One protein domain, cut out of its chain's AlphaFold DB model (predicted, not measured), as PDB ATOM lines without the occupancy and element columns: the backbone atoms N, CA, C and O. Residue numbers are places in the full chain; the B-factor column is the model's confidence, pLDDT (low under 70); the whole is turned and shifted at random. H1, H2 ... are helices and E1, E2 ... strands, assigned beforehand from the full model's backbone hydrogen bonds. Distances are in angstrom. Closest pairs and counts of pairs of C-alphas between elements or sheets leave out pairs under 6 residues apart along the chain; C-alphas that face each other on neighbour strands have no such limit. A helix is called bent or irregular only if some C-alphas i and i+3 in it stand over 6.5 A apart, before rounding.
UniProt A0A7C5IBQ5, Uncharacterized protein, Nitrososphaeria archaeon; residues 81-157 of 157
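What this domain is: This is residues 81 to 157 of the 157 residues of an uncharacterized protein of Nitrososphaeria archaeon (UniProt A0A7C5IBQ5). One strongly twisted, all-antiparallel sheet of five strands is the body of this model, with a single helix, H1, at one end of the long axis; residues 142 to 146 of H1 only graze the sheet, mostly at the edge strand E5. The longest strand, E4, bends by 85 degrees at residue 121. The printed part has 77 residues, with five named strands and then one named helix along the chain, and the sheet's order is E2, E1, E3, E4, E5. The class is mixed, helices and strands; the whole is compact, with a radius of gyration of the C-alphas of 12.8 A, yet only just elongated in outline, spanning 41 by 27 by 19 A.

How they stand to each other: Begin at the inner strands E3, residues 105 to 111, and E4, residues 118 to 128, an antiparallel hairpin at 127 degrees between directions; look for N 108 and O 122 at 2.8 A. Beside E4 find the edge strand E5, residues 131 to 137, in a second hairpin at 137 degrees, with N 123 and O 136 2.8 A apart. E3, E4 and E5 form a meander, each strand the antiparallel neighbour of the one before. On the other side of E3 is E1, residues 85 to 90, antiparallel at 148 degrees, with N 87 and O 109 at 2.9 A. E1 forms a hairpin with the other edge strand, E2, residues 93 to 96, at 150 degrees, where N 88 and O 95 are 2.8 A apart. E2 and E5 are apart. From edge to edge the strands' lines turn by 137 degrees. H1, residues 140 to 156, is on the sheet but only grazes it; the closest C-alphas of E5 and H1 are those of Gly 136 and Thr 142, 6.4 A. In H1, 11 of 13 O i to N i+4 pairs are within hydrogen-bond range.

Where its parts are: Find C-alpha 85 at (-42.711, 16.644, -23.431), where E1 begins; it runs 16.2 A. E2 spans 10.4 A, E3 18.2 A and E5 18.5 A. E4 starts at C-alpha 118, at (-38.832, 18.789, -32.592), and runs 24.0 A. H1 runs 24.9 A to C-alpha 156 at (-41.402, 46.857, -12.729), with a kink of 28 degrees near residue 150; it is only just irregular, with C-alphas 152 and 155 6.7 A apart.

The domain as a whole: Look to Leu 114 and Trp 155 for the two C-alphas farthest apart, 42.4 A. The printed part has no cut, and none of its links is long. It ends at Ile 157, the chain's last residue. The mean pLDDT of the printed part is 91.1; residues 154 to 157 are under 70.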
ATOM      1  N   TYR A  81     -48.905  19.213 -20.609       94.50
ATOM      2  CA  TYR A  81     -47.869  18.276 -20.132       94.50
ATOM      3  C   TYR A  81     -48.308  16.803 -20.121       94.50
ATOM      4  O   TYR A  81     -47.467  15.912 -20.078       94.50
ATOM      5  N   ASP A  82     -49.612  16.542 -20.168       94.12
ATOM      6  CA  ASP A  82     -50.201  15.208 -20.293       94.12
ATOM      7  C   ASP A  82     -49.981  14.586 -21.682       94.12
ATOM      8  O   ASP A  82     -50.032  13.365 -21.826       94.12
ATOM      9  N   LYS A  83     -49.740  15.414 -22.709       93.69
ATOM     10  CA  LYS A  83     -49.655  14.977 -24.114       93.69
ATOM     11  C   LYS A  83     -48.282  15.142 -24.742       93.69
ATOM     12  O   LYS A  83     -47.969  14.430 -25.696       93.69
ATOM     13  N   TYR A  84     -47.487  16.088 -24.255       96.00
ATOM     14  CA  TYR A  84     -46.220  16.456 -24.874       96.00
ATOM     15  C   TYR A  84     -45.127  16.636 -23.827       96.00
ATOM     16  O   TYR A  84     -45.377  17.113 -22.718       96.00
ATOM     17  N   LEU A  85     -43.895  16.313 -24.215       96.88
ATOM     18  CA  LEU A  85     -42.711  16.644 -23.431       96.88
ATOM     19  C   LEU A  85     -42.128  17.958 -23.945       96.88
ATOM     20  O   LEU A  85     -41.895  18.114 -25.143       96.88
ATOM     21  N   PHE A  86     -41.880  18.887 -23.029       97.69
ATOM     22  CA  PHE A  86     -41.408  20.225 -23.352       97.69
ATOM     23  C   PHE A  86     -40.011  20.460 -22.793       97.69
ATOM     24  O   PHE A  86     -39.808  20.459 -21.577       97.69
ATOM     25  N   GLU A  87     -39.079  20.737 -23.691       98.06
ATOM     26  CA  GLU A  87     -37.713  21.143 -23.397       98.06
ATOM     27  C   GLU A  87     -37.511  22.595 -23.845       98.06
ATOM     28  O   GLU A  87     -38.169  23.093 -24.762       98.06
ATOM     29  N   VAL A  88     -36.581  23.289 -23.199       97.81
ATOM     30  CA  VAL A  88     -36.177  24.635 -23.590       97.81
ATOM     31  C   VAL A  88     -34.667  24.717 -23.633       97.81
ATOM     32  O   VAL A  88     -33.987  24.499 -22.631       97.81
ATOM     33  N   GLU A  89     -34.145  25.076 -24.797       97.75
ATOM     34  CA  GLU A  89     -32.740  25.404 -24.964       97.75
ATOM     35  C   GLU A  89     -32.502  26.849 -24.518       97.75
ATOM     36  O   GLU A  89     -32.937  27.820 -25.146       97.75
ATOM     37  N   THR A  90     -31.833  26.981 -23.378       95.31
ATOM     38  CA  THR A  90     -31.427  28.256 -22.784       95.31
ATOM     39  C   THR A  90     -29.959  28.543 -23.101       95.31
ATOM     40  O   THR A  90     -29.219  27.659 -23.530       95.31
ATOM     41  N   GLY A  91     -29.484  29.753 -22.790       89.69
ATOM     42  CA  GLY A  91     -28.056  30.077 -22.903       89.69
ATOM     43  C   GLY A  91     -27.132  29.212 -22.026       89.69
ATOM     44  O   GLY A  91     -25.942  29.135 -22.301       89.69
ATOM     45  N   SER A  92     -27.669  28.549 -20.993       90.56
ATOM     46  CA  SER A  92     -26.931  27.638 -20.100       90.56
ATOM     47  C   SER A  92     -27.056  26.152 -20.466       90.56
ATOM     48  O   SER A  92     -26.536  25.308 -19.743       90.56
ATOM     49  N   GLY A  93     -27.767  25.823 -21.547       95.50
ATOM     50  CA  GLY A  93     -28.084  24.449 -21.937       95.50
ATOM     51  C   GLY A  93     -29.584  24.160 -21.933       95.50
ATOM     52  O   GLY A  93     -30.415  25.065 -21.793       95.50
ATOM     53  N   VAL A  94     -29.937  22.890 -22.112       97.25
ATOM     54  CA  VAL A  94     -31.330  22.441 -22.214       97.25
ATOM     55  C   VAL A  94     -31.895  22.132 -20.828       97.25
ATOM     56  O   VAL A  94     -31.242  21.468 -20.026       97.25
ATOM     57  N   LYS A  95     -33.110  22.613 -20.556       96.94
ATOM     58  CA  LYS A  95     -33.890  22.341 -19.336       96.94
ATOM     59  C   LYS A  95     -35.285  21.849 -19.704       96.94
ATOM     60  O   LYS A  95     -35.748  22.101 -20.819       96.94
ATOM     61  N   MET A  96     -35.996  21.228 -18.769       97.31
ATOM     62  CA  MET A  96     -37.431  21.006 -18.950       97.31
ATOM     63  C   MET A  96     -38.182  22.336 -18.838       97.31
ATOM     64  O   MET A  96     -37.836  23.203 -18.035       97.31
ATOM     65  N   LEU A  97     -39.252  22.512 -19.617       97.25
ATOM     66  CA  LEU A  97     -40.011  23.769 -19.635       97.25
ATOM     67  C   LEU A  97     -40.555  24.152 -18.247       97.25
ATOM     68  O   LEU A  97     -40.564  25.327 -17.894       97.25
ATOM     69  N   HIS A  98     -40.982  23.167 -17.451       95.50
ATOM     70  CA  HIS A  98     -41.506  23.392 -16.097       95.50
ATOM     71  C   HIS A  98     -40.418  23.749 -15.065       95.50
ATOM     72  O   HIS A  98     -40.743  24.225 -13.981       95.50
ATOM     73  N   GLU A  99     -39.137  23.536 -15.384       95.88
ATOM     74  CA  GLU A  99     -38.007  23.903 -14.516       95.88
ATOM     75  C   GLU A  99     -37.595  25.368 -14.688       95.88
ATOM     76  O   GLU A  99     -36.819  25.894 -13.883       95.88
ATOM     77  N   LEU A 100     -38.096  26.041 -15.731       95.56
ATOM     78  CA  LEU A 100     -37.792  27.444 -15.963       95.56
ATOM     79  C   LEU A 100     -38.296  28.306 -14.806       95.56
ATOM     80  O   LEU A 100     -39.476  28.295 -14.442       95.56
ATOM     81  N   LYS A 101     -37.403  29.137 -14.277       94.25
ATOM     82  CA  LYS A 101     -37.754  30.159 -13.289       94.25
ATOM     83  C   LYS A 101     -38.410  31.353 -13.975       94.25
ATOM     84  O   LYS A 101     -38.228  31.595 -15.166       94.25
ATOM     85  N   ARG A 102     -39.164  32.144 -13.207       93.56
ATOM     86  CA  ARG A 102     -39.798  33.368 -13.716       93.56
ATOM     87  C   ARG A 102     -38.755  34.284 -14.369       93.56
ATOM     88  O   ARG A 102     -37.750  34.631 -13.754       93.56
ATOM     89  N   GLY A 103     -39.018  34.683 -15.608       92.00
ATOM     90  CA  GLY A 103     -38.131  35.494 -16.435       92.00
ATOM     91  C   GLY A 103     -37.009  34.713 -17.127       92.00
ATOM     92  O   GLY A 103     -36.218  35.330 -17.841       92.00
ATOM     93  N   GLU A 104     -36.894  33.397 -16.942       94.88
ATOM     94  CA  GLU A 104     -36.078  32.564 -17.826       94.88
ATOM     95  C   GLU A 104     -36.818  32.328 -19.146       94.88
ATOM     96  O   GLU A 104     -38.048  32.258 -19.202       94.88
ATOM     97  N   TRP A 105     -36.049  32.241 -20.225       95.88
ATOM     98  CA  TRP A 105     -36.558  32.074 -21.578       95.88
ATOM     99  C   TRP A 105     -35.549  31.307 -22.428       95.88
ATOM    100  O   TRP A 105     -34.368  31.210 -22.083       95.88
ATOM    101  N   GLY A 106     -36.018  30.773 -23.548       96.88
ATOM    102  CA  GLY A 106     -35.178  30.046 -24.489       96.88
ATOM    103  C   GLY A 106     -35.960  29.535 -25.690       96.88
ATOM    104  O   GLY A 106     -37.132  29.880 -25.875       96.88
ATOM    105  N   ARG A 107     -35.287  28.742 -26.523       97.56
ATOM    106  CA  ARG A 107     -35.871  28.136 -27.722       97.56
ATOM    107  C   ARG A 107     -36.659  26.887 -27.338       97.56
ATOM    108  O   ARG A 107     -36.146  26.022 -26.634       97.56
ATOM    109  N   LEU A 108     -37.910  26.821 -27.776       97.25
ATOM    110  CA  LEU A 108     -38.838  25.751 -27.437       97.25
ATOM    111  C   LEU A 108     -38.581  24.501 -28.284       97.25
ATOM    112  O   LEU A 108     -38.591  24.556 -29.515       97.25
ATOM    113  N   ILE A 109     -38.439  23.370 -27.605       97.31
ATOM    114  CA  ILE A 109     -38.316  22.041 -28.195       97.31
ATOM    115  C   ILE A 109     -39.471  21.192 -27.660       97.31
ATOM    116  O   ILE A 109     -39.737  21.170 -26.457       97.31
ATOM    117  N   VAL A 110     -40.180  20.499 -28.549       96.88
ATOM    118  CA  VAL A 110     -41.345  19.690 -28.181       96.88
ATOM    119  C   VAL A 110     -41.176  18.271 -28.690       96.88
ATOM    120  O   VAL A 110     -40.922  18.050 -29.869       96.88
ATOM    121  N   SER A 111     -41.371  17.294 -27.811       96.00
ATOM    122  CA  SER A 111     -41.541  15.902 -28.224       96.00
ATOM    123  C   SER A 111     -43.019  15.533 -28.201       96.00
ATOM    124  O   SER A 111     -43.714  15.733 -27.203       96.00
ATOM    125  N   SER A 112     -43.486  14.984 -29.317       93.44
ATOM    126  CA  SER A 112     -44.834  14.447 -29.504       93.44
ATOM    127  C   SER A 112     -44.765  12.968 -29.888       93.44
ATOM    128  O   SER A 112     -43.684  12.410 -30.072       93.44
ATOM    129  N   THR A 113     -45.923  12.336 -30.077       90.31
ATOM    130  CA  THR A 113     -46.012  10.970 -30.616       90.31
ATOM    131  C   THR A 113     -45.542  10.856 -32.070       90.31
ATOM    132  O   THR A 113     -45.309   9.747 -32.537       90.31
ATOM    133  N   LEU A 114     -45.433  11.975 -32.797       90.25
ATOM    134  CA  LEU A 114     -45.012  12.003 -34.201       90.25
ATOM    135  C   LEU A 114     -43.529  12.345 -34.353       90.25
ATOM    136  O   LEU A 114     -42.835  11.731 -35.159       90.25
ATOM    137  N   PHE A 115     -43.045  13.319 -33.580       92.44
ATOM    138  CA  PHE A 115     -41.679  13.826 -33.686       92.44
ATOM    139  C   PHE A 115     -41.036  13.966 -32.303       92.44
ATOM    140  O   PHE A 115     -41.557  14.723 -31.473       92.44
ATOM    141  N   PRO A 116     -39.909  13.276 -32.039       94.81
ATOM    142  CA  PRO A 116     -39.123  13.483 -30.831       94.81
ATOM    143  C   PRO A 116     -38.249  14.734 -30.969       94.81
ATOM    144  O   PRO A 116     -37.640  14.958 -32.015       94.81
ATOM    145  N   ARG A 117     -38.161  15.524 -29.895       95.75
ATOM    146  CA  ARG A 117     -37.306  16.718 -29.769       95.75
ATOM    147  C   ARG A 117     -37.380  17.653 -30.981       95.75
ATOM    148  O   ARG A 117     -36.361  18.128 -31.481       95.75
ATOM    149  N   TYR A 118     -38.592  17.903 -31.464       95.38
ATOM    150  CA  TYR A 118     -38.832  18.789 -32.592       95.38
ATOM    151  C   TYR A 118     -38.579  20.242 -32.186       95.38
ATOM    152  O   TYR A 118     -39.177  20.748 -31.234       95.38
ATOM    153  N   ASP A 119     -37.686  20.915 -32.910       95.00
ATOM    154  CA  ASP A 119     -37.422  22.337 -32.716       95.00
ATOM    155  C   ASP A 119     -38.584  23.158 -33.283       95.00
ATOM    156  O   ASP A 119     -38.769  23.261 -34.499       95.00
ATOM    157  N   MET A 120     -39.354  23.777 -32.388       94.06
ATOM    158  CA  MET A 120     -40.472  24.632 -32.779       94.06
ATOM    159  C   MET A 120     -40.002  25.937 -33.415       94.06
ATOM    160  O   MET A 120     -40.820  26.634 -34.015       94.06
ATOM    161  N   ASN A 121     -38.720  26.293 -33.279       94.44
ATOM    162  CA  ASN A 121     -38.130  27.551 -33.728       94.44
ATOM    163  C   ASN A 121     -38.858  28.788 -33.158       94.44
ATOM    164  O   ASN A 121     -38.931  29.853 -33.781       94.44
ATOM    165  N   ASP A 122     -39.434  28.630 -31.967       95.12
ATOM    166  CA  ASP A 122     -40.161  29.650 -31.219       95.12
ATOM    167  C   ASP A 122     -39.456  29.928 -29.894       95.12
ATOM    168  O   ASP A 122     -38.874  29.042 -29.274       95.12
ATOM    169  N   MET A 123     -39.526  31.179 -29.458       95.75
ATOM    170  CA  MET A 123     -38.987  31.635 -28.191       95.75
ATOM    171  C   MET A 123     -40.091  31.690 -27.144       95.75
ATOM    172  O   MET A 123     -41.107  32.376 -27.328       95.75
ATOM    173  N   ILE A 124     -39.860  30.992 -26.038       95.88
ATOM    174  CA  ILE A 124     -40.780  30.888 -24.910       95.88
ATOM    175  C   ILE A 124     -40.158  31.510 -23.662       95.88
ATOM    176  O   ILE A 124     -38.963  31.365 -23.411       95.88
ATOM    177  N   GLU A 125     -40.972  32.209 -22.880       95.56
ATOM    178  CA  GLU A 125     -40.597  32.809 -21.601       95.56
ATOM    179  C   GLU A 125     -41.512  32.289 -20.491       95.56
ATOM    180  O   GLU A 125     -42.726  32.186 -20.683       95.56
ATOM    181  N   CYS A 126     -40.930  31.991 -19.328       95.94
ATOM    182  CA  CYS A 126     -41.660  31.611 -18.124       95.94
ATOM    183  C   CYS A 126     -42.075  32.853 -17.327       95.94
ATOM    184  O   CYS A 126     -41.244  33.679 -16.944       95.94
ATOM    185  N   LEU A 127     -43.366  32.971 -17.023       92.88
ATOM    186  CA  LEU A 127     -43.926  34.062 -16.218       92.88
ATOM    187  C   LEU A 127     -44.166  33.635 -14.758       92.88
ATOM    188  O   LEU A 127     -44.548  34.456 -13.923       92.88
ATOM    189  N   GLY A 128     -43.849  32.379 -14.431       91.75
ATOM    190  CA  GLY A 128     -44.080  31.745 -13.134       91.75
ATOM    191  C   GLY A 128     -45.392  30.959 -13.095       91.75
ATOM    192  O   GLY A 128     -46.261  31.144 -13.941       91.75
ATOM    193  N   ARG A 129     -45.534  30.064 -12.106       87.38
ATOM    194  CA  ARG A 129     -46.747  29.246 -11.873       87.38
ATOM    195  C   ARG A 129     -47.259  28.505 -13.126       87.38
ATOM    196  O   ARG A 129     -48.460  28.419 -13.331       87.38
ATOM    197  N   ASN A 130     -46.354  27.981 -13.958       90.75
ATOM    198  CA  ASN A 130     -46.673  27.295 -15.222       90.75
ATOM    199  C   ASN A 130     -47.404  28.151 -16.273       90.75
ATOM    200  O   ASN A 130     -48.030  27.612 -17.189       90.75
ATOM    201  N   TYR A 131     -47.297  29.476 -16.174       95.62
ATOM    202  CA  TYR A 131     -47.694  30.384 -17.240       95.62
ATOM    203  C   TYR A 131     -46.505  30.706 -18.126       95.62
ATOM    204  O   TYR A 131     -45.433  31.104 -17.654       95.62
ATOM    205  N   PHE A 132     -46.727  30.585 -19.427       95.62
ATOM    206  CA  PHE A 132     -45.712  30.833 -20.429       95.62
ATOM    207  C   PHE A 132     -46.228  31.771 -21.507       95.62
ATOM    208  O   PHE A 132     -47.429  31.897 -21.754       95.62
ATOM    209  N   ARG A 133     -45.289  32.438 -22.170       93.56
ATOM    210  CA  ARG A 133     -45.577  33.329 -23.289       93.56
ATOM    211  C   ARG A 133     -44.644  33.026 -24.442       93.56
ATOM    212  O   ARG A 133     -43.426  33.081 -24.285       93.56
ATOM    213  N   ILE A 134     -45.223  32.803 -25.617       93.94
ATOM    214  CA  ILE A 134     -44.477  32.760 -26.869       93.94
ATOM    215  C   ILE A 134     -44.358  34.195 -27.377       93.94
ATOM    216  O   ILE A 134     -45.353  34.819 -27.755       93.94
ATOM    217  N   PHE A 135     -43.149  34.752 -27.357       92.06
ATOM    218  CA  PHE A 135     -42.942  36.149 -27.759       92.06
ATOM    219  C   PHE A 135     -42.499  36.309 -29.215       92.06
ATOM    220  O   PHE A 135     -42.635  37.402 -29.769       92.06
ATOM    221  N   GLY A 136     -42.047  35.231 -29.860       91.94
ATOM    222  CA  GLY A 136     -41.871  35.186 -31.306       91.94
ATOM    223  C   GLY A 136     -40.965  34.061 -31.790       91.94
ATOM    224  O   GLY A 136     -40.604  33.183 -31.023       91.94
ATOM    225  N   ARG A 137     -40.608  34.092 -33.079       93.00
ATOM    226  CA  ARG A 137     -39.691  33.124 -33.706       93.00
ATOM    227  C   ARG A 137     -38.256  33.353 -33.223       93.00
ATOM    228  O   ARG A 137     -37.909  34.495 -32.917       93.00
ATOM    229  N   ALA A 138     -37.410  32.324 -33.239       92.81
ATOM    230  CA  ALA A 138     -35.996  32.436 -32.861       92.81
ATOM    231  C   ALA A 138     -35.163  33.171 -33.937       92.81
ATOM    232  O   ALA A 138     -34.347  32.599 -34.653       92.81
ATOM    233  N   ARG A 139     -35.406  34.478 -34.088       93.94
ATOM    234  CA  ARG A 139     -34.655  35.390 -34.963       93.94
ATOM    235  C   ARG A 139     -33.863  36.376 -34.113       93.94
ATOM    236  O   ARG A 139     -34.379  36.862 -33.108       93.94
ATOM    237  N   ASN A 140     -32.680  36.777 -34.580       90.81
ATOM    238  CA  ASN A 140     -31.815  37.734 -33.874       90.81
ATOM    239  C   ASN A 140     -32.548  39.031 -33.499       90.81
ATOM    240  O   ASN A 140     -32.424  39.512 -32.378       90.81
ATOM    241  N   LEU A 141     -33.377  39.561 -34.405       91.81
ATOM    242  CA  LEU A 141     -34.165  40.768 -34.148       91.81
ATOM    243  C   LEU A 141     -35.210  40.568 -33.041       91.81
ATOM    244  O   LEU A 141     -35.402  41.454 -32.218       91.81
ATOM    245  N   THR A 142     -35.869  39.409 -33.000       90.38
ATOM    246  CA  THR A 142     -36.864  39.083 -31.966       90.38
ATOM    247  C   THR A 142     -36.207  38.940 -30.597       90.38
ATOM    248  O   THR A 142     -36.744  39.423 -29.603       90.38
ATOM    249  N   ILE A 143     -35.022  38.326 -30.551       91.88
ATOM    250  CA  ILE A 143     -34.224  38.222 -29.327       91.88
ATOM    251  C   ILE A 143     -33.794  39.618 -28.860       91.88
ATOM    252  O   ILE A 143     -33.959  39.943 -27.687       91.88
ATOM    253  N   LEU A 144     -33.318  40.471 -29.772       92.06
ATOM    254  CA  LEU A 144     -32.926  41.842 -29.451       92.06
ATOM    255  C   LEU A 144     -34.110  42.684 -28.947       92.06
ATOM    256  O   LEU A 144     -33.984  43.342 -27.917       92.06
ATOM    257  N   GLU A 145     -35.268  42.625 -29.617       90.62
ATOM    258  CA  GLU A 145     -36.508  43.288 -29.171       90.62
ATOM    259  C   GLU A 145     -36.869  42.851 -27.746       90.62
ATOM    260  O   GLU A 145     -37.198  43.686 -26.902       90.62
ATOM    261  N   HIS A 146     -36.764  41.551 -27.459       90.25
ATOM    262  CA  HIS A 146     -37.060  41.007 -26.140       90.25
ATOM    263  C   HIS A 146     -36.051  41.455 -25.073       90.25
ATOM    264  O   HIS A 146     -36.457  41.837 -23.976       90.25
ATOM    265  N   LEU A 147     -34.754  41.473 -25.388       90.44
ATOM    266  CA  LEU A 147     -33.711  41.969 -24.482       90.44
ATOM    267  C   LEU A 147     -33.912  43.450 -24.142       90.44
ATOM    268  O   LEU A 147     -33.862  43.817 -22.969       90.44
ATOM    269  N   ILE A 148     -34.198  44.281 -25.148       91.25
ATOM    270  CA  ILE A 148     -34.496  45.706 -24.963       91.25
ATOM    271  C   ILE A 148     -35.749  45.865 -24.099       91.25
ATOM    272  O   ILE A 148     -35.715  46.561 -23.086       91.25
ATOM    273  N   TYR A 149     -36.837  45.171 -24.448       87.19
ATOM    274  CA  TYR A 149     -38.074  45.176 -23.666       87.19
ATOM    275  C   TYR A 149     -37.812  44.809 -22.202       87.19
ATOM    276  O   TYR A 149     -38.273  45.504 -21.297       87.19
ATOM    277  N   ARG A 150     -37.021  43.763 -21.951       84.38
ATOM    278  CA  ARG A 150     -36.662  43.366 -20.590       84.38
ATOM    279  C   ARG A 150     -35.801  44.393 -19.882       84.38
ATOM    280  O   ARG A 150     -36.010  44.563 -18.691       84.38
ATOM    281  N   ALA A 151     -34.882  45.080 -20.555       86.06
ATOM    282  CA  ALA A 151     -34.086  46.137 -19.932       86.06
ATOM    283  C   ALA A 151     -34.970  47.289 -19.421       86.06
ATOM    284  O   ALA A 151     -34.777  47.748 -18.299       86.06
ATOM    285  N   PHE A 152     -35.984  47.686 -20.196       83.69
ATOM    286  CA  PHE A 152     -36.935  48.730 -19.797       83.69
ATOM    287  C   PHE A 152     -37.937  48.264 -18.731       83.69
ATOM    288  O   PHE A 152     -38.281  49.024 -17.831       83.69
ATOM    289  N   VAL A 153     -38.405  47.016 -18.812       76.00
ATOM    290  CA  VAL A 153     -39.446  46.479 -17.914       76.00
ATOM    291  C   VAL A 153     -38.863  45.844 -16.644       76.00
ATOM    292  O   VAL A 153     -39.597  45.635 -15.681       76.00
ATOM    293  N   ARG A 154     -37.542  45.608 -16.576       57.19
ATOM    294  CA  ARG A 154     -36.850  45.072 -15.384       57.19
ATOM    295  C   ARG A 154     -37.095  45.888 -14.119       57.19
ATOM    296  O   ARG A 154     -36.941  45.355 -13.034       57.19
ATOM    297  N   TRP A 155     -37.439  47.166 -14.263       44.56
ATOM    298  CA  TRP A 155     -37.747  48.066 -13.153       44.56
ATOM    299  C   TRP A 155     -39.129  47.840 -12.517       44.56
ATOM    300  O   TRP A 155     -39.387  48.370 -11.444       44.56
ATOM    301  N   PHE A 156     -40.013  47.069 -13.159       44.62
ATOM    302  CA  PHE A 156     -41.402  46.857 -12.729       44.62
ATOM    303  C   PHE A 156     -41.712  45.415 -12.275       44.62
ATOM    304  O   PHE A 156     -42.871  45.119 -11.982       44.62
ATOM    305  N   ILE A 157     -40.719  44.515 -12.238       43.31
ATOM    306  CA  ILE A 157     -40.875  43.098 -11.844       43.31
ATOM    307  C   ILE A 157     -39.974  42.767 -10.663       43.31
ATOM    308  O   ILE A 157     -38.763  43.056 -10.768       43.31
TER     309      ILE A 157